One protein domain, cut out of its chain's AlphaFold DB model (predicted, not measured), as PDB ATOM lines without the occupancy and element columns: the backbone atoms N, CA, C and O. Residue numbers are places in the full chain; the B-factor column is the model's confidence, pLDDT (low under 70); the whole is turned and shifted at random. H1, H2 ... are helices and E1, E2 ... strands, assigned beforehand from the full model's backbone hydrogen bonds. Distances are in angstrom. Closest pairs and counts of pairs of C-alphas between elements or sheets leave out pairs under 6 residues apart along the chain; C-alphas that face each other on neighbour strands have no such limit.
ATOM      1  N   GLU A   7      31.003 -15.469  30.200       93.69
ATOM      2  CA  GLU A   7      32.324 -14.912  30.483       93.69
ATOM      3  C   GLU A   7      32.657 -13.751  29.537       93.69
ATOM      4  O   GLU A   7      32.117 -13.655  28.430       93.69
ATOM      5  N   LEU A   8      33.553 -12.874  29.993       94.69
ATOM      6  CA  LEU A   8      34.087 -11.770  29.203       94.69
ATOM      7  C   LEU A   8      34.972 -12.305  28.069       94.69
ATOM      8  O   LEU A   8      35.795 -13.194  28.284       94.69
ATOM      9  N   PHE A   9      34.847 -11.723  26.882       94.75
ATOM     10  CA  PHE A   9      35.791 -11.921  25.785       94.75
ATOM     11  C   PHE A   9      36.081 -10.595  25.074       94.75
ATOM     12  O   PHE A   9      35.259  -9.679  25.102       94.75
ATOM     13  N   ASP A  10      37.229 -10.510  24.404       95.19
ATOM     14  CA  ASP A  10      37.587  -9.384  23.542       95.19
ATOM     15  C   ASP A  10      37.276  -9.728  22.080       95.19
ATOM     16  O   ASP A  10      37.834 -10.666  21.508       95.19
ATOM     17  N   GLY A  11      36.347  -8.988  21.478       91.50
ATOM     18  CA  GLY A  11      35.984  -9.097  20.070       91.50
ATOM     19  C   GLY A  11      36.773  -8.118  19.202       91.50
ATOM     20  O   GLY A  11      36.875  -6.935  19.520       91.50
ATOM     21  N   GLU A  12      37.270  -8.584  18.054       88.88
ATOM     22  CA  GLU A  12      38.140  -7.793  17.163       88.88
ATOM     23  C   GLU A  12      37.515  -6.474  16.675       88.88
ATOM     24  O   GLU A  12      38.224  -5.492  16.468       88.88
ATOM     25  N   LYS A  13      36.191  -6.444  16.469       90.81
ATOM     26  CA  LYS A  13      35.469  -5.281  15.908       90.81
ATOM     27  C   LYS A  13      34.515  -4.607  16.885       90.81
ATOM     28  O   LYS A  13      34.169  -3.447  16.692       90.81
ATOM     29  N   THR A  14      34.058  -5.338  17.893       91.69
ATOM     30  CA  THR A  14      33.014  -4.901  18.831       91.69
ATOM     31  C   THR A  14      33.582  -4.484  20.184       91.69
ATOM     32  O   THR A  14      32.830  -4.033  21.036       91.69
ATOM     33  N   GLY A  15      34.893  -4.636  20.394       94.56
ATOM     34  CA  GLY A  15      35.494  -4.506  21.716       94.56
ATOM     35  C   GLY A  15      35.061  -5.654  22.627       94.56
ATOM     36  O   GLY A  15      34.806  -6.768  22.165       94.56
ATOM     37  N   ARG A  16      34.973  -5.382  23.929       95.62
ATOM     38  CA  ARG A  16      34.556  -6.369  24.933       95.62
ATOM     39  C   ARG A  16      33.135  -6.881  24.676       95.62
ATOM     40  O   ARG A  16      32.281  -6.156  24.177       95.62
ATOM     41  N   GLY A  17      32.883  -8.133  25.037       96.00
ATOM     42  CA  GLY A  17      31.581  -8.779  24.917       96.00
ATOM     43  C   GLY A  17      31.383  -9.884  25.951       96.00
ATOM     44  O   GLY A  17      32.332 -10.282  26.628       96.00
ATOM     45  N   LEU A  18      30.164 -10.423  26.039       95.56
ATOM     46  CA  LEU A  18      29.890 -11.664  26.769       95.56
ATOM     47  C   LEU A  18      29.636 -12.826  25.814       95.56
ATOM     48  O   LEU A  18      28.883 -12.691  24.849       95.56
ATOM     49  N   ARG A  19      30.231 -13.982  26.114       95.19
ATOM     50  CA  ARG A  19      29.955 -15.250  25.425       95.19
ATOM     51  C   ARG A  19      29.504 -16.310  26.415       95.19
ATOM     52  O   ARG A  19      29.916 -16.288  27.574       95.19
ATOM     53  N   ALA A  20      28.675 -17.240  25.955       96.31
ATOM     54  CA  ALA A  20      28.244 -18.367  26.769       96.31
ATOM     55  C   ALA A  20      29.415 -19.325  27.044       96.31
ATOM     56  O   ALA A  20      30.235 -19.579  26.163       96.31
ATOM     57  N   THR A  21      29.479 -19.872  28.257       95.69
ATOM     58  CA  THR A  21      30.497 -20.864  28.671       95.69
ATOM     59  C   THR A  21      30.049 -22.312  28.438       95.69
ATOM     60  O   THR A  21      30.819 -23.250  28.638       95.69
ATOM     61  N   ARG A  22      28.785 -22.493  28.040       95.38
ATOM     62  CA  ARG A  22      28.120 -23.768  27.757       95.38
ATOM     63  C   ARG A  22      26.908 -23.538  26.855       95.38
ATOM     64  O   ARG A  22      26.489 -22.398  26.662       95.38
ATOM     65  N   ASP A  23      26.290 -24.624  26.410       96.44
ATOM     66  CA  ASP A  23      24.990 -24.570  25.747       96.44
ATOM     67  C   ASP A  23      23.897 -24.072  26.709       96.44
ATOM     68  O   ASP A  23      23.856 -24.444  27.891       96.44
ATOM     69  N   LEU A  24      23.015 -23.215  26.191       96.25
ATOM     70  CA  LEU A  24      21.916 -22.573  26.911       96.25
ATOM     71  C   LEU A  24      20.601 -22.830  26.175       96.25
ATOM     72  O   LEU A  24      20.540 -22.726  24.949       96.25
ATOM     73  N   HIS A  25      19.537 -23.115  26.922       96.50
ATOM     74  CA  HIS A  25      18.195 -23.295  26.380       96.50
ATOM     75  C   HIS A  25      17.329 -22.049  26.585       96.50
ATOM     76  O   HIS A  25      17.570 -21.213  27.461       96.50
ATOM     77  N   THR A  26      16.269 -21.936  25.784       97.00
ATOM     78  CA  THR A  26      15.272 -20.871  25.922       97.00
ATOM     79  C   THR A  26      14.709 -20.823  27.343       97.00
ATOM     80  O   THR A  26      14.237 -21.828  27.870       97.00
ATOM     81  N   GLY A  27      14.725 -19.632  27.943       95.31
ATOM     82  CA  GLY A  27      14.212 -19.388  29.293       95.31
ATOM     83  C   GLY A  27      15.247 -19.534  30.412       95.31
ATOM     84  O   GLY A  27      14.936 -19.194  31.552       95.31
ATOM     85  N   GLU A  28      16.470 -19.986  30.119       95.94
ATOM     86  CA  GLU A  28      17.547 -19.995  31.109       95.94
ATOM     87  C   GLU A  28      18.048 -18.577  31.433       95.94
ATOM     88  O   GLU A  28      18.166 -17.711  30.563       95.94
ATOM     89  N   VAL A  29      18.389 -18.344  32.704       94.81
ATOM     90  CA  VAL A  29      19.022 -17.093  33.143       94.81
ATOM     91  C   VAL A  29      20.506 -17.133  32.786       94.81
ATOM     92  O   VAL A  29      21.285 -17.880  33.382       94.81
ATOM     93  N   VAL A  30      20.903 -16.304  31.822       95.00
ATOM     94  CA  VAL A  30      22.305 -16.166  31.397       95.00
ATOM     95  C   VAL A  30      23.115 -15.375  32.425       95.00
ATOM     96  O   VAL A  30      24.182 -15.806  32.853       95.00
ATOM     97  N   LEU A  31      22.586 -14.232  32.856       93.75
ATOM     98  CA  LEU A  31      23.209 -13.318  33.808       93.75
ATOM     99  C   LEU A  31      22.115 -12.703  34.685       93.75
ATOM    100  O   LEU A  31      21.052 -12.333  34.187       93.75
ATOM    101  N   ALA A  32      22.385 -12.574  35.981       93.06
ATOM    102  CA  ALA A  32      21.574 -11.785  36.899       93.06
ATOM    103  C   ALA A  32      22.503 -10.853  37.678       93.06
ATOM    104  O   ALA A  32      23.495 -11.303  38.246       93.06
ATOM    105  N   GLU A  33      22.185  -9.561  37.694       92.44
ATOM    106  CA  GLU A  33      23.038  -8.534  38.285       92.44
ATOM    107  C   GLU A  33      22.181  -7.522  39.062       92.44
ATOM    108  O   GLU A  33      21.179  -7.030  38.529       92.44
ATOM    109  N   PRO A  34      22.534  -7.193  40.321       90.94
ATOM    110  CA  PRO A  34      21.914  -6.072  41.012       90.94
ATOM    111  C   PRO A  34      22.327  -4.750  40.352       90.94
ATOM    112  O   PRO A  34      23.482  -4.569  39.978       90.94
ATOM    113  N   GLY A  35      21.407  -3.788  40.266       91.62
ATOM    114  CA  GLY A  35      21.735  -2.459  39.747       91.62
ATOM    115  C   GLY A  35      22.849  -1.794  40.560       91.62
ATOM    116  O   GLY A  35      22.758  -1.692  41.788       91.62
ATOM    117  N   TYR A  36      23.891  -1.318  39.878       95.38
ATOM    118  CA  TYR A  36      24.993  -0.602  40.517       95.38
ATOM    119  C   TYR A  36      24.576   0.821  40.903       95.38
ATOM    120  O   TYR A  36      24.890   1.313  41.979       95.38
ATOM    121  N   SER A  37      23.834   1.518  40.053       95.75
ATOM    122  CA  SER A  37      23.280   2.832  40.389       95.75
ATOM    123  C   SER A  37      22.023   3.054  39.577       95.75
ATOM    124  O   SER A  37      21.971   2.642  38.420       95.75
ATOM    125  N   ALA A  38      21.008   3.681  40.163       97.25
ATOM    126  CA  ALA A  38      19.755   3.937  39.472       97.25
ATOM    127  C   ALA A  38      19.035   5.179  40.000       97.25
ATOM    128  O   ALA A  38      19.144   5.540  41.174       97.25
ATOM    129  N   VAL A  39      18.268   5.819  39.118       98.25
ATOM    130  CA  VAL A  39      17.472   7.016  39.409       98.25
ATOM    131  C   VAL A  39      16.125   6.986  38.696       98.25
ATOM    132  O   VAL A  39      15.999   6.457  37.596       98.25
ATOM    133  N   VAL A  40      15.106   7.582  39.315       98.38
ATOM    134  CA  VAL A  40      13.786   7.784  38.693       98.38
ATOM    135  C   VAL A  40      13.872   8.874  37.624       98.38
ATOM    136  O   VAL A  40      14.589   9.862  37.817       98.38
ATOM    137  N   ASN A  98      18.817  17.282  36.926       97.69
ATOM    138  CA  ASN A  98      18.354  16.271  35.978       97.69
ATOM    139  C   ASN A  98      18.812  14.852  36.363       97.69
ATOM    140  O   ASN A  98      19.765  14.656  37.130       97.69
ATOM    141  N   GLN A  99      18.134  13.851  35.808       97.75
ATOM    142  CA  GLN A  99      18.398  12.444  36.109       97.75
ATOM    143  C   GLN A  99      19.856  12.016  35.868       97.75
ATOM    144  O   GLN A  99      20.384  11.248  36.667       97.75
ATOM    145  N   ASN A 100      20.539  12.538  34.843       98.12
ATOM    146  CA  ASN A 100      21.921  12.154  34.541       98.12
ATOM    147  C   ASN A 100      22.879  12.669  35.620       98.12
ATOM    148  O   ASN A 100      23.724  11.916  36.096       98.12
ATOM    149  N   VAL A 101      22.710  13.918  36.067       98.38
ATOM    150  CA  VAL A 101      23.509  14.505  37.158       98.38
ATOM    151  C   VAL A 101      23.285  13.740  38.463       98.38
ATOM    152  O   VAL A 101      24.244  13.439  39.177       98.38
ATOM    153  N   ARG A 102      22.033  13.366  38.768       98.31
ATOM    154  CA  ARG A 102      21.720  12.536  39.944       98.31
ATOM    155  C   ARG A 102      22.358  11.149  39.847       98.31
ATOM    156  O   ARG A 102      22.925  10.675  40.831       98.31
ATOM    157  N   LEU A 103      22.301  10.515  38.673       98.19
ATOM    158  CA  LEU A 103      22.880   9.190  38.446       98.19
ATOM    159  C   LEU A 103      24.410   9.210  38.561       98.19
ATOM    160  O   LEU A 103      24.969   8.344  39.234       98.19
ATOM    161  N   ALA A 104      25.066  10.222  37.984       98.19
ATOM    162  CA  ALA A 104      26.509  10.436  38.088       98.19
ATOM    163  C   ALA A 104      26.946  10.610  39.547       98.19
ATOM    164  O   ALA A 104      27.858   9.923  40.009       98.19
ATOM    165  N   ALA A 105      26.242  11.454  40.309       97.50
ATOM    166  CA  ALA A 105      26.522  11.645  41.728       97.50
ATOM    167  C   ALA A 105      26.389  10.333  42.521       97.50
ATOM    168  O   ALA A 105      27.308   9.960  43.249       97.50
ATOM    169  N   ARG A 106      25.286   9.588  42.332       97.19
ATOM    170  CA  ARG A 106      25.067   8.286  42.987       97.19
ATOM    171  C   ARG A 106      26.154   7.269  42.632       97.19
ATOM    172  O   ARG A 106      26.674   6.619  43.537       97.19
ATOM    173  N   LEU A 107      26.542   7.176  41.358       96.50
ATOM    174  CA  LEU A 107      27.623   6.299  40.896       96.50
ATOM    175  C   LEU A 107      28.932   6.620  41.622       96.50
ATOM    176  O   LEU A 107      29.562   5.726  42.188       96.50
ATOM    177  N   MET A 108      29.326   7.894  41.638       96.50
ATOM    178  CA  MET A 108      30.594   8.337  42.220       96.50
ATOM    179  C   MET A 108      30.618   8.187  43.748       96.50
ATOM    180  O   MET A 108      31.616   7.732  44.310       96.50
ATOM    181  N   TRP A 109      29.514   8.505  44.429       95.50
ATOM    182  CA  TRP A 109      29.374   8.273  45.868       95.50
ATOM    183  C   TRP A 109      29.466   6.796  46.227       95.50
ATOM    184  O   TRP A 109      30.117   6.453  47.215       95.50
ATOM    185  N   ARG A 110      28.849   5.928  45.422       94.69
ATOM    186  CA  ARG A 110      28.915   4.481  45.616       94.69
ATOM    187  C   ARG A 110      30.321   3.944  45.366       94.69
ATOM    188  O   ARG A 110      30.861   3.262  46.230       94.69
ATOM    189  N   ARG A 111      30.973   4.386  44.286       93.69
ATOM    190  CA  ARG A 111      32.340   3.972  43.932       93.69
ATOM    191  C   ARG A 111      33.343   4.242  45.046       93.69
ATOM    192  O   ARG A 111      34.240   3.441  45.283       93.69
ATOM    193  N   LYS A 112      33.195   5.361  45.757       90.94
ATOM    194  CA  LYS A 112      34.049   5.684  46.908       90.94
ATOM    195  C   LYS A 112      33.973   4.629  48.023       90.94
ATOM    196  O   LYS A 112      34.921   4.499  48.791       90.94
ATOM    197  N   LYS A 113      32.852   3.908  48.131       90.44
ATOM    198  CA  LYS A 113      32.606   2.869  49.138       90.44
ATOM    199  C   LYS A 113      33.056   1.485  48.668       90.44
ATOM    200  O   LYS A 113      33.632   0.759  49.469       90.44
ATOM    201  N   ASP A 114      32.783   1.127  47.415       91.44
ATOM    202  CA  ASP A 114      32.904  -0.255  46.919       91.44
ATOM    203  C   ASP A 114      33.870  -0.432  45.734       91.44
ATOM    204  O   ASP A 114      33.938  -1.504  45.139       91.44
ATOM    205  N   GLN A 115      34.630   0.611  45.386       91.12
ATOM    206  CA  GLN A 115      35.598   0.603  44.282       91.12
ATOM    207  C   GLN A 115      34.979   0.252  42.918       91.12
ATOM    208  O   GLN A 115      35.680  -0.183  42.008       91.12
ATOM    209  N   GLY A 116      33.675   0.490  42.736       88.19
ATOM    210  CA  GLY A 116      32.998   0.241  41.468       88.19
ATOM    211  C   GLY A 116      32.351  -1.132  41.351       88.19
ATOM    212  O   GLY A 116      31.803  -1.408  40.287       88.19
ATOM    213  N   LEU A 117      32.391  -1.975  42.390       90.12
ATOM    214  CA  LEU A 117      31.862  -3.342  42.375       90.12
ATOM    215  C   LEU A 117      30.677  -3.478  43.342       90.12
ATOM    216  O   LEU A 117      30.844  -3.421  44.555       90.12
ATOM    217  N   ALA A 118      29.469  -3.706  42.816       86.19
ATOM    218  CA  ALA A 118      28.283  -3.938  43.647       86.19
ATOM    219  C   ALA A 118      28.205  -5.368  44.210       86.19
ATOM    220  O   ALA A 118      27.450  -5.608  45.154       86.19
ATOM    221  N   SER A 119      28.928  -6.319  43.614       88.19
ATOM    222  CA  SER A 119      28.967  -7.725  44.023       88.19
ATOM    223  C   SER A 119      30.246  -8.399  43.530       88.19
ATOM    224  O   SER A 119      30.799  -7.980  42.515       88.19
ATOM    225  N   ASP A 120      30.652  -9.489  44.184       85.25
ATOM    226  CA  ASP A 120      31.812 -10.299  43.773       85.25
ATOM    227  C   ASP A 120      31.624 -10.963  42.398       85.25
ATOM    228  O   ASP A 120      32.590 -11.355  41.750       85.25
ATOM    229  N   SER A 121      30.374 -11.098  41.940       85.75
ATOM    230  CA  SER A 121      30.024 -11.639  40.622       85.75
ATOM    231  C   SER A 121      30.059 -10.606  39.492       85.75
ATOM    232  O   SER A 121      29.837 -10.971  38.340       85.75
ATOM    233  N   GLN A 122      30.282  -9.324  39.798       91.00
ATOM    234  CA  GLN A 122      30.323  -8.270  38.786       91.00
ATOM    235  C   GLN A 122      31.591  -8.406  37.932       91.00
ATOM    236  O   GLN A 122      32.699  -8.469  38.460       91.00
ATOM    237  N   LEU A 123      31.432  -8.434  36.608       91.81
ATOM    238  CA  LEU A 123      32.524  -8.761  35.680       91.81
ATOM    239  C   LEU A 123      33.500  -7.602  35.451       91.81
ATOM    240  O   LEU A 123      34.667  -7.827  35.140       91.81
ATOM    241  N   VAL A 124      33.022  -6.364  35.580       93.69
ATOM    242  CA  VAL A 124      33.811  -5.143  35.368       93.69
ATOM    243  C   VAL A 124      33.385  -4.060  36.355       93.69
ATOM    244  O   VAL A 124      32.190  -3.936  36.624       93.69
ATOM    245  N   PRO A 125      34.304  -3.241  36.891       94.25
ATOM    246  CA  PRO A 125      33.937  -2.067  37.675       94.25
ATOM    247  C   PRO A 125      33.067  -1.093  36.871       94.25
ATOM    248  O   PRO A 125      33.275  -0.891  35.674       94.25
ATOM    249  N   ALA A 126      32.109  -0.459  37.544       93.62
ATOM    250  CA  ALA A 126      31.112   0.398  36.904       93.62
ATOM    251  C   ALA A 126      31.689   1.613  36.164       93.62
ATOM    252  O   ALA A 126      31.020   2.145  35.291       93.62
ATOM    253  N   ASP A 127      32.893   2.065  36.514       91.44
ATOM    254  CA  ASP A 127      33.591   3.191  35.886       91.44
ATOM    255  C   ASP A 127      34.640   2.750  34.849       91.44
ATOM    256  O   ASP A 127      35.472   3.543  34.437       91.44
ATOM    257  N   GLN A 128      34.662   1.470  34.480       94.62
ATOM    258  CA  GLN A 128      35.510   0.954  33.402       94.62
ATOM    259  C   GLN A 128      34.696   0.615  32.151       94.62
ATOM    260  O   GLN A 128      35.188  -0.089  31.262       94.62
ATOM    261  N   LEU A 129      33.437   1.045  32.089       96.06
ATOM    262  CA  LEU A 129      32.626   0.916  30.882       96.06
ATOM    263  C   LEU A 129      33.042   1.979  29.858       96.06
ATOM    264  O   LEU A 129      33.684   2.973  30.182       96.06
ATOM    265  N   GLU A 130      32.689   1.728  28.605       96.38
ATOM    266  CA  GLU A 130      33.027   2.585  27.470       96.38
ATOM    267  C   GLU A 130      32.257   3.918  27.516       96.38
ATOM    268  O   GLU A 130      31.074   3.922  27.860       96.38
ATOM    269  N   ASP A 131      32.900   5.036  27.158       96.69
ATOM    270  CA  ASP A 131      32.293   6.378  27.213       96.69
ATOM    271  C   ASP A 131      32.116   7.058  25.845       96.69
ATOM    272  O   ASP A 131      31.306   7.983  25.730       96.69
ATOM    273  N   HIS A 132      32.860   6.606  24.828       96.56
ATOM    274  CA  HIS A 132      32.917   7.177  23.482       96.56
ATOM    275  C   HIS A 132      33.017   8.711  23.410       96.56
ATOM    276  O   HIS A 132      32.561   9.311  22.430       96.56
ATOM    277  N   LEU A 133      33.609   9.371  24.412       96.94
ATOM    278  CA  LEU A 133      33.715  10.833  24.440       96.94
ATOM    279  C   LEU A 133      34.509  11.377  23.250       96.94
ATOM    280  O   LEU A 133      34.159  12.420  22.700       96.94
ATOM    281  N   ASP A 134      35.540  10.650  22.824       96.50
ATOM    282  CA  ASP A 134      36.390  10.959  21.671       96.50
ATOM    283  C   ASP A 134      35.629  10.976  20.334       96.50
ATOM    284  O   ASP A 134      36.086  11.581  19.364       96.50
ATOM    285  N   ARG A 135      34.453  10.340  20.282       95.69
ATOM    286  CA  ARG A 135      33.603  10.224  19.087       95.69
ATOM    287  C   ARG A 135      32.361  11.107  19.145       95.69
ATOM    288  O   ARG A 135      31.585  11.126  18.186       95.69
ATOM    289  N   LEU A 136      32.132  11.815  20.254       95.19
ATOM    290  CA  LEU A 136      30.952  12.659  20.395       95.19
ATOM    291  C   LEU A 136      31.066  13.934  19.542       95.19
ATOM    292  O   LEU A 136      32.100  14.602  19.556       95.19
ATOM    293  N   PRO A 137      29.982  14.340  18.851       97.00
ATOM    294  CA  PRO A 137      29.909  15.655  18.225       97.00
ATOM    295  C   PRO A 137      30.061  16.784  19.253       97.00
ATOM    296  O   PRO A 137      29.641  16.652  20.404       97.00
ATOM    297  N   GLU A 138      30.561  17.942  18.816       97.19
ATOM    298  CA  GLU A 138      30.799  19.110  19.680       97.19
ATOM    299  C   GLU A 138      29.556  19.530  20.490       97.19
ATOM    300  O   GLU A 138      29.646  19.843  21.676       97.19
ATOM    301  N   GLU A 139      28.367  19.478  19.886       96.62
ATOM    302  CA  GLU A 139      27.111  19.823  20.564       96.62
ATOM    303  C   GLU A 139      26.744  18.855  21.696       96.62
ATOM    304  O   GLU A 139      26.139  19.256  22.696       96.62
ATOM    305  N   GLU A 140      27.141  17.587  21.581       96.62
ATOM    306  CA  GLU A 140      26.982  16.603  22.651       96.62
ATOM    307  C   GLU A 140      28.039  16.799  23.741       96.62
ATOM    308  O   GLU A 140      27.699  16.755  24.923       96.62
ATOM    309  N   LEU A 141      29.283  17.131  23.381       96.94
ATOM    310  CA  LEU A 141      30.324  17.488  24.354       96.94
ATOM    311  C   LEU A 141      29.934  18.726  25.177       96.94
ATOM    312  O   LEU A 141      30.101  18.743  26.395       96.94
ATOM    313  N   LYS A 142      29.307  19.731  24.553       97.62
ATOM    314  CA  LYS A 142      28.741  20.892  25.265       97.62
ATOM    315  C   LYS A 142      27.632  20.495  26.243       97.62
ATOM    316  O   LYS A 142      27.492  21.132  27.286       97.62
ATOM    317  N   LYS A 143      26.814  19.479  25.928       97.50
ATOM    318  CA  LYS A 143      25.809  18.943  26.870       97.50
ATOM    319  C   LYS A 143      26.488  18.278  28.062       97.50
ATOM    320  O   LYS A 143      26.113  18.588  29.189       97.50
ATOM    321  N   VAL A 144      27.508  17.455  27.813       98.00
ATOM    322  CA  VAL A 144      28.316  16.825  28.868       98.00
ATOM    323  C   VAL A 144      28.927  17.887  29.779       98.00
ATOM    324  O   VAL A 144      28.748  17.807  30.989       98.00
ATOM    325  N   GLN A 145      29.539  18.938  29.226       98.00
ATOM    326  CA  GLN A 145      30.124  20.009  30.039       98.00
ATOM    327  C   GLN A 145      29.079  20.734  30.904       98.00
ATOM    328  O   GLN A 145      29.333  21.021  32.070       98.00
ATOM    329  N   ARG A 146      27.869  20.983  30.385       98.12
ATOM    330  CA  ARG A 146      26.785  21.567  31.199       98.12
ATOM    331  C   ARG A 146      26.381  20.661  32.362       98.12
ATOM    332  O   ARG A 146      26.107  21.159  33.454       98.12
ATOM    333  N   ASP A 147      26.340  19.351  32.141       98.12
ATOM    334  CA  ASP A 147      26.048  18.383  33.197       98.12
ATOM    335  C   ASP A 147      27.197  18.283  34.221       98.12
ATOM    336  O   ASP A 147      26.927  18.193  35.421       98.12
ATOM    337  N   VAL A 148      28.459  18.410  33.788       98.06
ATOM    338  CA  VAL A 148      29.634  18.558  34.672       98.06
ATOM    339  C   VAL A 148      29.469  19.789  35.566       98.06
ATOM    340  O   VAL A 148      29.510  19.666  36.791       98.06
ATOM    341  N   ASP A 149      29.186  20.958  34.988       97.06
ATOM    342  CA  ASP A 149      29.001  22.204  35.743       97.06
ATOM    343  C   ASP A 149      27.850  22.094  36.757       97.06
ATOM    344  O   ASP A 149      27.932  22.595  37.885       97.06
ATOM    345  N   HIS A 150      26.756  21.431  36.374       97.44
ATOM    346  CA  HIS A 150      25.635  21.159  37.270       97.44
ATOM    347  C   HIS A 150      26.010  20.197  38.396       97.44
ATOM    348  O   HIS A 150      25.618  20.442  39.539       97.44
ATOM    349  N   LEU A 151      26.791  19.150  38.119       98.06
ATOM    350  CA  LEU A 151      27.281  18.236  39.147       98.06
ATOM    351  C   LEU A 151      28.172  18.962  40.155       98.06
ATOM    352  O   LEU A 151      28.008  18.761  41.356       98.06
ATOM    353  N   LEU A 152      29.067  19.838  39.698       96.44
ATOM    354  CA  LEU A 152      29.960  20.599  40.575       96.44
ATOM    355  C   LEU A 152      29.195  21.566  41.496       96.44
ATOM    356  O   LEU A 152      29.589  21.766  42.646       96.44
ATOM    357  N   LYS A 153      28.070  22.123  41.029       95.50
ATOM    358  CA  LYS A 153      27.149  22.919  41.863       95.50
ATOM    359  C   LYS A 153      26.353  22.045  42.832       95.50
ATOM    360  O   LYS A 153      26.192  22.404  43.996       95.50
ATOM    361  N   TYR A 154      25.857  20.905  42.355       96.69
ATOM    362  CA  TYR A 154      25.050  19.961  43.128       96.69
ATOM    363  C   TYR A 154      25.847  19.284  44.247       96.69
ATOM    364  O   TYR A 154      25.353  19.102  45.360       96.69
ATOM    365  N   TRP A 155      27.104  18.962  43.967       95.00
ATOM    366  CA  TRP A 155      28.040  18.342  44.883       95.00
ATOM    367  C   TRP A 155      29.339  19.147  44.915       95.00
ATOM    368  O   TRP A 155      30.321  18.821  44.254       95.00
ATOM    369  N   SER A 156      29.380  20.173  45.765       83.00
ATOM    370  CA  SER A 156      30.545  21.066  45.911       83.00
ATOM    371  C   SER A 156      31.851  20.351  46.296       83.00
ATOM    372  O   SER A 156      32.947  20.852  46.046       83.00
ATOM    373  N   GLY A 157      31.757  19.159  46.895       85.81
ATOM    374  CA  GLY A 157      32.907  18.310  47.206       85.81
ATOM    375  C   GLY A 157      33.492  17.562  46.003       85.81
ATOM    376  O   GLY A 157      34.572  16.991  46.151       85.81
ATOM    377  N   ALA A 158      32.815  17.542  44.851       86.44
ATOM    378  CA  ALA A 158      33.237  16.803  43.661       86.44
ATOM    379  C   ALA A 158      34.560  17.335  43.091       86.44
ATOM    380  O   ALA A 158      35.486  16.551  42.900       86.44
ATOM    381  N   ALA A 159      34.698  18.660  42.936       83.44
ATOM    382  CA  ALA A 159      35.899  19.297  42.373       83.44
ATOM    383  C   ALA A 159      37.180  19.037  43.186       83.44
ATOM    384  O   ALA A 159      38.285  19.103  42.661       83.44
ATOM    385  N   LYS A 160      37.046  18.742  44.485       88.69
ATOM    386  CA  LYS A 160      38.182  18.397  45.355       88.69
ATOM    387  C   LYS A 160      38.585  16.926  45.252       88.69
ATOM    388  O   LYS A 160      39.662  16.566  45.709       88.69
ATOM    389  N   GLN A 161      37.695  16.078  44.743       89.94
ATOM    390  CA  GLN A 161      37.853  14.623  44.734       89.94
ATOM    391  C   GLN A 161      38.136  14.068  43.336       89.94
ATOM    392  O   GLN A 161      38.734  13.002  43.229       89.94
ATOM    393  N   HIS A 162      37.716  14.766  42.280       94.12
ATOM    394  CA  HIS A 162      37.754  14.258  40.913       94.12
ATOM    395  C   HIS A 162      38.128  15.358  39.921       94.12
ATOM    396  O   HIS A 162      37.733  16.512  40.089       94.12
ATOM    397  N   SER A 163      38.868  14.989  38.873       95.94
ATOM    398  CA  SER A 163      39.129  15.875  37.739       95.94
ATOM    399  C   SER A 163      37.880  16.026  36.870       95.94
ATOM    400  O   SER A 163      37.049  15.118  36.802       95.94
ATOM    401  N   GLU A 164      37.770  17.140  36.146       95.25
ATOM    402  CA  GLU A 164      36.687  17.328  35.171       95.25
ATOM    403  C   GLU A 164      36.689  16.237  34.098       95.25
ATOM    404  O   GLU A 164      35.631  15.719  33.768       95.25
ATOM    405  N   GLY A 165      37.867  15.799  33.632       96.75
ATOM    406  CA  GLY A 165      37.975  14.695  32.673       96.75
ATOM    407  C   GLY A 165      37.359  13.389  33.185       96.75
ATOM    408  O   GLY A 165      36.643  12.719  32.448       96.75
ATOM    409  N   TYR A 166      37.557  13.060  34.467       96.88
ATOM    410  CA  TYR A 166      36.913  11.894  35.074       96.88
ATOM    411  C   TYR A 166      35.393  12.073  35.193       96.88
ATOM    412  O   TYR A 166      34.637  11.135  34.962       96.88
ATOM    413  N   ILE A 167      34.914  13.274  35.526       97.81
ATOM    414  CA  ILE A 167      33.471  13.545  35.600       97.81
ATOM    415  C   ILE A 167      32.832  13.442  34.208       97.81
ATOM    416  O   ILE A 167      31.781  12.816  34.066       97.81
ATOM    417  N   SER A 168      33.475  13.995  33.179       98.06
ATOM    418  CA  SER A 168      33.044  13.856  31.787       98.06
ATOM    419  C   SER A 168      32.981  12.390  31.372       98.06
ATOM    420  O   SER A 168      31.980  11.983  30.785       98.06
ATOM    421  N   HIS A 169      33.992  11.588  31.736       98.06
ATOM    422  CA  HIS A 169      34.002  10.139  31.510       98.06
ATOM    423  C   HIS A 169      32.755   9.471  32.108       98.06
ATOM    424  O   HIS A 169      32.049   8.750  31.408       98.06
ATOM    425  N   ILE A 170      32.394   9.790  33.358       98.25
ATOM    426  CA  ILE A 170      31.174   9.263  33.993       98.25
ATOM    427  C   ILE A 170      29.902   9.627  33.210       98.25
ATOM    428  O   ILE A 170      29.002   8.794  33.079       98.25
ATOM    429  N   PHE A 171      29.802  10.842  32.669       98.44
ATOM    430  CA  PHE A 171      28.644  11.239  31.862       98.44
ATOM    431  C   PHE A 171      28.597  10.550  30.492       98.44
ATOM    432  O   PHE A 171      27.518  10.116  30.082       98.44
ATOM    433  N   GLY A 172      29.735  10.415  29.804       98.06
ATOM    434  CA  GLY A 172      29.825   9.645  28.558       98.06
ATOM    435  C   GLY A 172      29.444   8.182  28.784       98.06
ATOM    436  O   GLY A 172      28.580   7.637  28.100       98.06
ATOM    437  N   LEU A 173      29.960   7.597  29.863       97.31
ATOM    438  CA  LEU A 173      29.630   6.251  30.304       97.31
ATOM    439  C   LEU A 173      28.131   6.070  30.568       97.31
ATOM    440  O   LEU A 173      27.536   5.114  30.073       97.31
ATOM    441  N   ILE A 174      27.486   6.985  31.301       97.94
ATOM    442  CA  ILE A 174      26.030   6.944  31.527       97.94
ATOM    443  C   ILE A 174      25.266   7.009  30.202       97.94
ATOM    444  O   ILE A 174      24.287   6.284  30.024       97.94
ATOM    445  N   LYS A 175      25.707   7.856  29.268       96.62
ATOM    446  CA  LYS A 175      25.078   8.012  27.953       96.62
ATOM    447  C   LYS A 175      25.162   6.727  27.121       96.62
ATOM    448  O   LYS A 175      24.196   6.405  26.434       96.62
ATOM    449  N   CYS A 176      26.281   6.011  27.186       96.38
ATOM    450  CA  CYS A 176      26.514   4.793  26.408       96.38
ATOM    451  C   CYS A 176      25.923   3.529  27.049       96.38
ATOM    452  O   CYS A 176      25.505   2.627  26.331       96.38
ATOM    453  N   ASN A 177      25.870   3.465  28.381       97.62
ATOM    454  CA  ASN A 177      25.599   2.221  29.114       97.62
ATOM    455  C   ASN A 177      24.328   2.272  29.974       97.62
ATOM    456  O   ASN A 177      23.947   1.261  30.567       97.62
ATOM    457  N   GLY A 178      23.685   3.436  30.083       97.19
ATOM    458  CA  GLY A 178      22.468   3.615  30.862       97.19
ATOM    459  C   GLY A 178      21.307   2.799  30.296       97.19
ATOM    460  O   GLY A 178      20.884   3.000  29.160       97.19
ATOM    461  N   LEU A 179      20.756   1.909  31.118       96.12
ATOM    462  CA  LEU A 179      19.636   1.048  30.757       96.12
ATOM    463  C   LEU A 179      18.323   1.590  31.335       96.12
ATOM    464  O   LEU A 179      18.271   1.953  32.517       96.12
ATOM    465  N   PRO A 180      17.246   1.647  30.532       95.50
ATOM    466  CA  PRO A 180      15.944   2.065  31.020       95.50
ATOM    467  C   PRO A 180      15.393   1.041  32.014       95.50
ATOM    468  O   PRO A 180      15.430  -0.167  31.781       95.50
ATOM    469  N   LEU A 181      14.832   1.535  33.113       96.12
ATOM    470  CA  LEU A 181      14.090   0.733  34.078       96.12
ATOM    471  C   LEU A 181      12.609   0.824  33.743       96.12
ATOM    472  O   LEU A 181      12.075   1.923  33.602       96.12
ATOM    473  N   THR A 182      11.933  -0.311  33.624       95.25
ATOM    474  CA  THR A 182      10.488  -0.347  33.396       95.25
ATOM    475  C   THR A 182       9.719  -0.366  34.713       95.25
ATOM    476  O   THR A 182      10.278  -0.666  35.764       95.25
ATOM    477  N   ASP A 183       8.443   0.021  34.678       93.81
ATOM    478  CA  ASP A 183       7.541  -0.183  35.811       93.81
ATOM    479  C   ASP A 183       7.225  -1.669  36.035       93.81
ATOM    480  O   ASP A 183       7.511  -2.529  35.199       93.81
ATOM    481  N   GLN A 184       6.540  -1.970  37.142       93.62
ATOM    482  CA  GLN A 184       6.199  -3.341  37.532       93.62
ATOM    483  C   GLN A 184       5.286  -4.081  36.543       93.62
ATOM    484  O   GLN A 184       4.994  -5.258  36.743       93.62
ATOM    485  N   ARG A 185       4.783  -3.393  35.515       91.00
ATOM    486  CA  ARG A 185       3.945  -3.956  34.451       91.00
ATOM    487  C   ARG A 185       4.718  -4.098  33.138       91.00
ATOM    488  O   ARG A 185       4.144  -4.583  32.168       91.00
ATOM    489  N   GLY A 186       5.976  -3.658  33.089       90.38
ATOM    490  CA  GLY A 186       6.801  -3.645  31.887       90.38
ATOM    491  C   GLY A 186       6.330  -2.648  30.824       90.38
ATOM    492  O   GLY A 186       6.686  -2.809  29.663       90.38
ATOM    493  N   GLN A 187       5.501  -1.657  31.176       88.06
ATOM    494  CA  GLN A 187       4.797  -0.830  30.183       88.06
ATOM    495  C   GLN A 187       5.455   0.520  29.918       88.06
ATOM    496  O   GLN A 187       5.378   1.033  28.804       88.06
ATOM    497  N   GLN A 188       6.062   1.125  30.937       93.25
ATOM    498  CA  GLN A 188       6.630   2.465  30.831       93.25
ATOM    499  C   GLN A 188       8.035   2.511  31.421       93.25
ATOM    500  O   GLN A 188       8.283   1.931  32.474       93.25
ATOM    501  N   ASN A 189       8.930   3.250  30.761       96.19
ATOM    502  CA  ASN A 189      10.221   3.622  31.326       96.19
ATOM    503  C   ASN A 189      10.020   4.598  32.500       96.19
ATOM    504  O   ASN A 189       9.450   5.678  32.328       96.19
ATOM    505  N   VAL A 190      10.479   4.201  33.683       97.50
ATOM    506  CA  VAL A 190      10.355   4.934  34.948       97.50
ATOM    507  C   VAL A 190      11.688   5.401  35.517       97.50
ATOM    508  O   VAL A 190      11.696   6.163  36.487       97.50
ATOM    509  N   GLY A 191      12.812   4.965  34.954       97.56
ATOM    510  CA  GLY A 191      14.123   5.282  35.497       97.56
ATOM    511  C   GLY A 191      15.275   4.942  34.568       97.56
ATOM    512  O   GLY A 191      15.109   4.338  33.517       97.56
ATOM    513  N   LEU A 192      16.470   5.326  34.992       97.81
ATOM    514  CA  LEU A 192      17.721   5.016  34.319       97.81
ATOM    515  C   LEU A 192      18.643   4.332  35.323       97.81
ATOM    516  O   LEU A 192      18.822   4.841  36.433       97.81
ATOM    517  N   GLY A 193      19.199   3.187  34.945       96.88
ATOM    518  CA  GLY A 193      20.089   2.393  35.783       96.88
ATOM    519  C   GLY A 193      21.374   1.993  35.067       96.88
ATOM    520  O   GLY A 193      21.452   2.013  33.843       96.88
ATOM    521  N   LEU A 194      22.379   1.612  35.847       96.88
ATOM    522  CA  LEU A 194      23.631   1.037  35.371       96.88
ATOM    523  C   LEU A 194      23.795  -0.374  35.919       96.88
ATOM    524  O   LEU A 194      23.682  -0.597  37.127       96.88
ATOM    525  N   PHE A 195      24.094  -1.293  35.009       96.56
ATOM    526  CA  PHE A 195      24.280  -2.718  35.254       96.56
ATOM    527  C   PHE A 195      25.582  -3.115  34.545       96.56
ATOM    528  O   PHE A 195      25.542  -3.445  33.361       96.56
ATOM    529  N   PRO A 196      26.747  -2.953  35.202       95.88
ATOM    530  CA  PRO A 196      28.040  -2.985  34.523       95.88
ATOM    531  C   PRO A 196      28.316  -4.260  33.731       95.88
ATOM    532  O   PRO A 196      28.821  -4.195  32.614       95.88
ATOM    533  N   SER A 197      27.958  -5.418  34.277       95.31
ATOM    534  CA  SER A 197      28.152  -6.698  33.596       95.31
ATOM    535  C   SER A 197      27.190  -6.841  32.419       95.31
ATOM    536  O   SER A 197      27.585  -7.311  31.357       95.31
ATOM    537  N   LEU A 198      25.940  -6.399  32.574       95.19
ATOM    538  CA  LEU A 198      24.954  -6.415  31.492       95.19
ATOM    539  C   LEU A 198      25.314  -5.451  30.348       95.19
ATOM    540  O   LEU A 198      25.063  -5.769  29.189       95.19
ATOM    541  N   SER A 199      25.948  -4.313  30.646       96.00
ATOM    542  CA  SER A 199      26.424  -3.346  29.645       96.00
ATOM    543  C   SER A 199      27.525  -3.896  28.724       96.00
ATOM    544  O   SER A 199      27.839  -3.270  27.718       96.00
ATOM    545  N   LEU A 200      28.089  -5.072  29.025       95.75
ATOM    546  CA  LEU A 200      29.029  -5.784  28.151       95.75
ATOM    547  C   LEU A 200      28.332  -6.629  27.071       95.75
ATOM    548  O   LEU A 200      29.004  -7.205  26.217       95.75
ATOM    549  N   VAL A 201      27.006  -6.776  27.111       95.69
ATOM    550  CA  VAL A 201      26.275  -7.518  26.077       95.69
ATOM    551  C   VAL A 201      26.155  -6.642  24.834       95.69
ATOM    552  O   VAL A 201      25.443  -5.639  24.827       95.69
TER     553      VAL A 201
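What this domain is: This is residues 7 to 40 and 98 to 201 of the 217 residues of the protein "histone-lysine N-methyltransferase Smyd1-like" of Austrofundulus limnaeus (UniProt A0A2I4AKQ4). Three helices, H1, H2 and H4, cross one another in a cluster, and a small three-stranded sheet packs beside it with H1 covering one face over E3. Set apart from the helices and that sheet is a two-stranded hairpin, E1 and E2, and in the long link after it residues 22 to 29 stick out. The printed part has 138 residues, with four named helices and five named strands in the order E1 E2 E3 H1 H2 H3 H4 E4 E5. The larger sheet has the order E3, E5, E4, antiparallel throughout, and the class is mixed, helices and strands. The whole is compact, with a radius of gyration of the C-alphas of 16.1 A and spans of 49 by 38 by 31 A.

Where its parts are: Find C-alpha 7 at (32.324, -14.912, 30.483), where E1 begins; it runs to residue 11, 12.5 A. E2, residues 15 to 20, spans 16.4 A, and E3, residues 37 to 40, spans 10.8 A. Past the cut, look for C-alpha 99 at (18.398, 12.444, 36.109); from there H1 runs to residue 114, 22.1 A. H2, residues 138 to 154, spans 24.2 A, H3 is residues 158 to 161, and H4, residues 164 to 177, spans 19.7 A. E4 is residues 179 to 182, and E5, residues 189 to 194, ends at (23.631, 1.037, 35.371) after 14.2 A.

How they stand to each other: Begin at E5, the inner strand of its sheet. Beside E3 look at N 39 and O 192, 2.9 A apart; beside E4, its hairpin partner, at N 181 and O 191, 2.8 A. H1 is on one face of this sheet, making two layers, helix and sheet; it lies over E3 at a height of 5.6 A over the sheet and runs along the strands, at 24 degrees to E3 on the local plane. H4 only grazes the sheet, with residues 173 to 177. H1 touches H4 at C-alphas 104 and 170, 6.3 A apart, about perpendicular at 72 degrees, only just beyond steep. H1 touches H2 at C-alphas 101 and 151, their closest, 5.7 A apart, at a steep tilt of 63 degrees, the same way. H2 touches H4 at C-alphas 144 and 168, 6.3 A apart, at a steep tilt of 67 degrees, opposite ways. H2 and H3 only just touch, with 3 pairs of C-alphas within 8 A, and only at the corner. In the hairpin E1 and E2, find N 9 and O 17 2.9 A apart. Each O i to N i+4 pair is within hydrogen-bond range in H2 and H4, and 11 of 12 are in H1; H3 is too short for one.

The domain as a whole: The farthest C-alphas, of Asp 23 and Ser 156, are 50.2 A apart. Residues 41 to 97 are not printed; C-alphas 40 and 98 are 10.0 A apart across the cut. The links E2 to E3 and H1 to H2 are long. Mean pLDDT of the printed part is 94.8, and no printed residue is under 70.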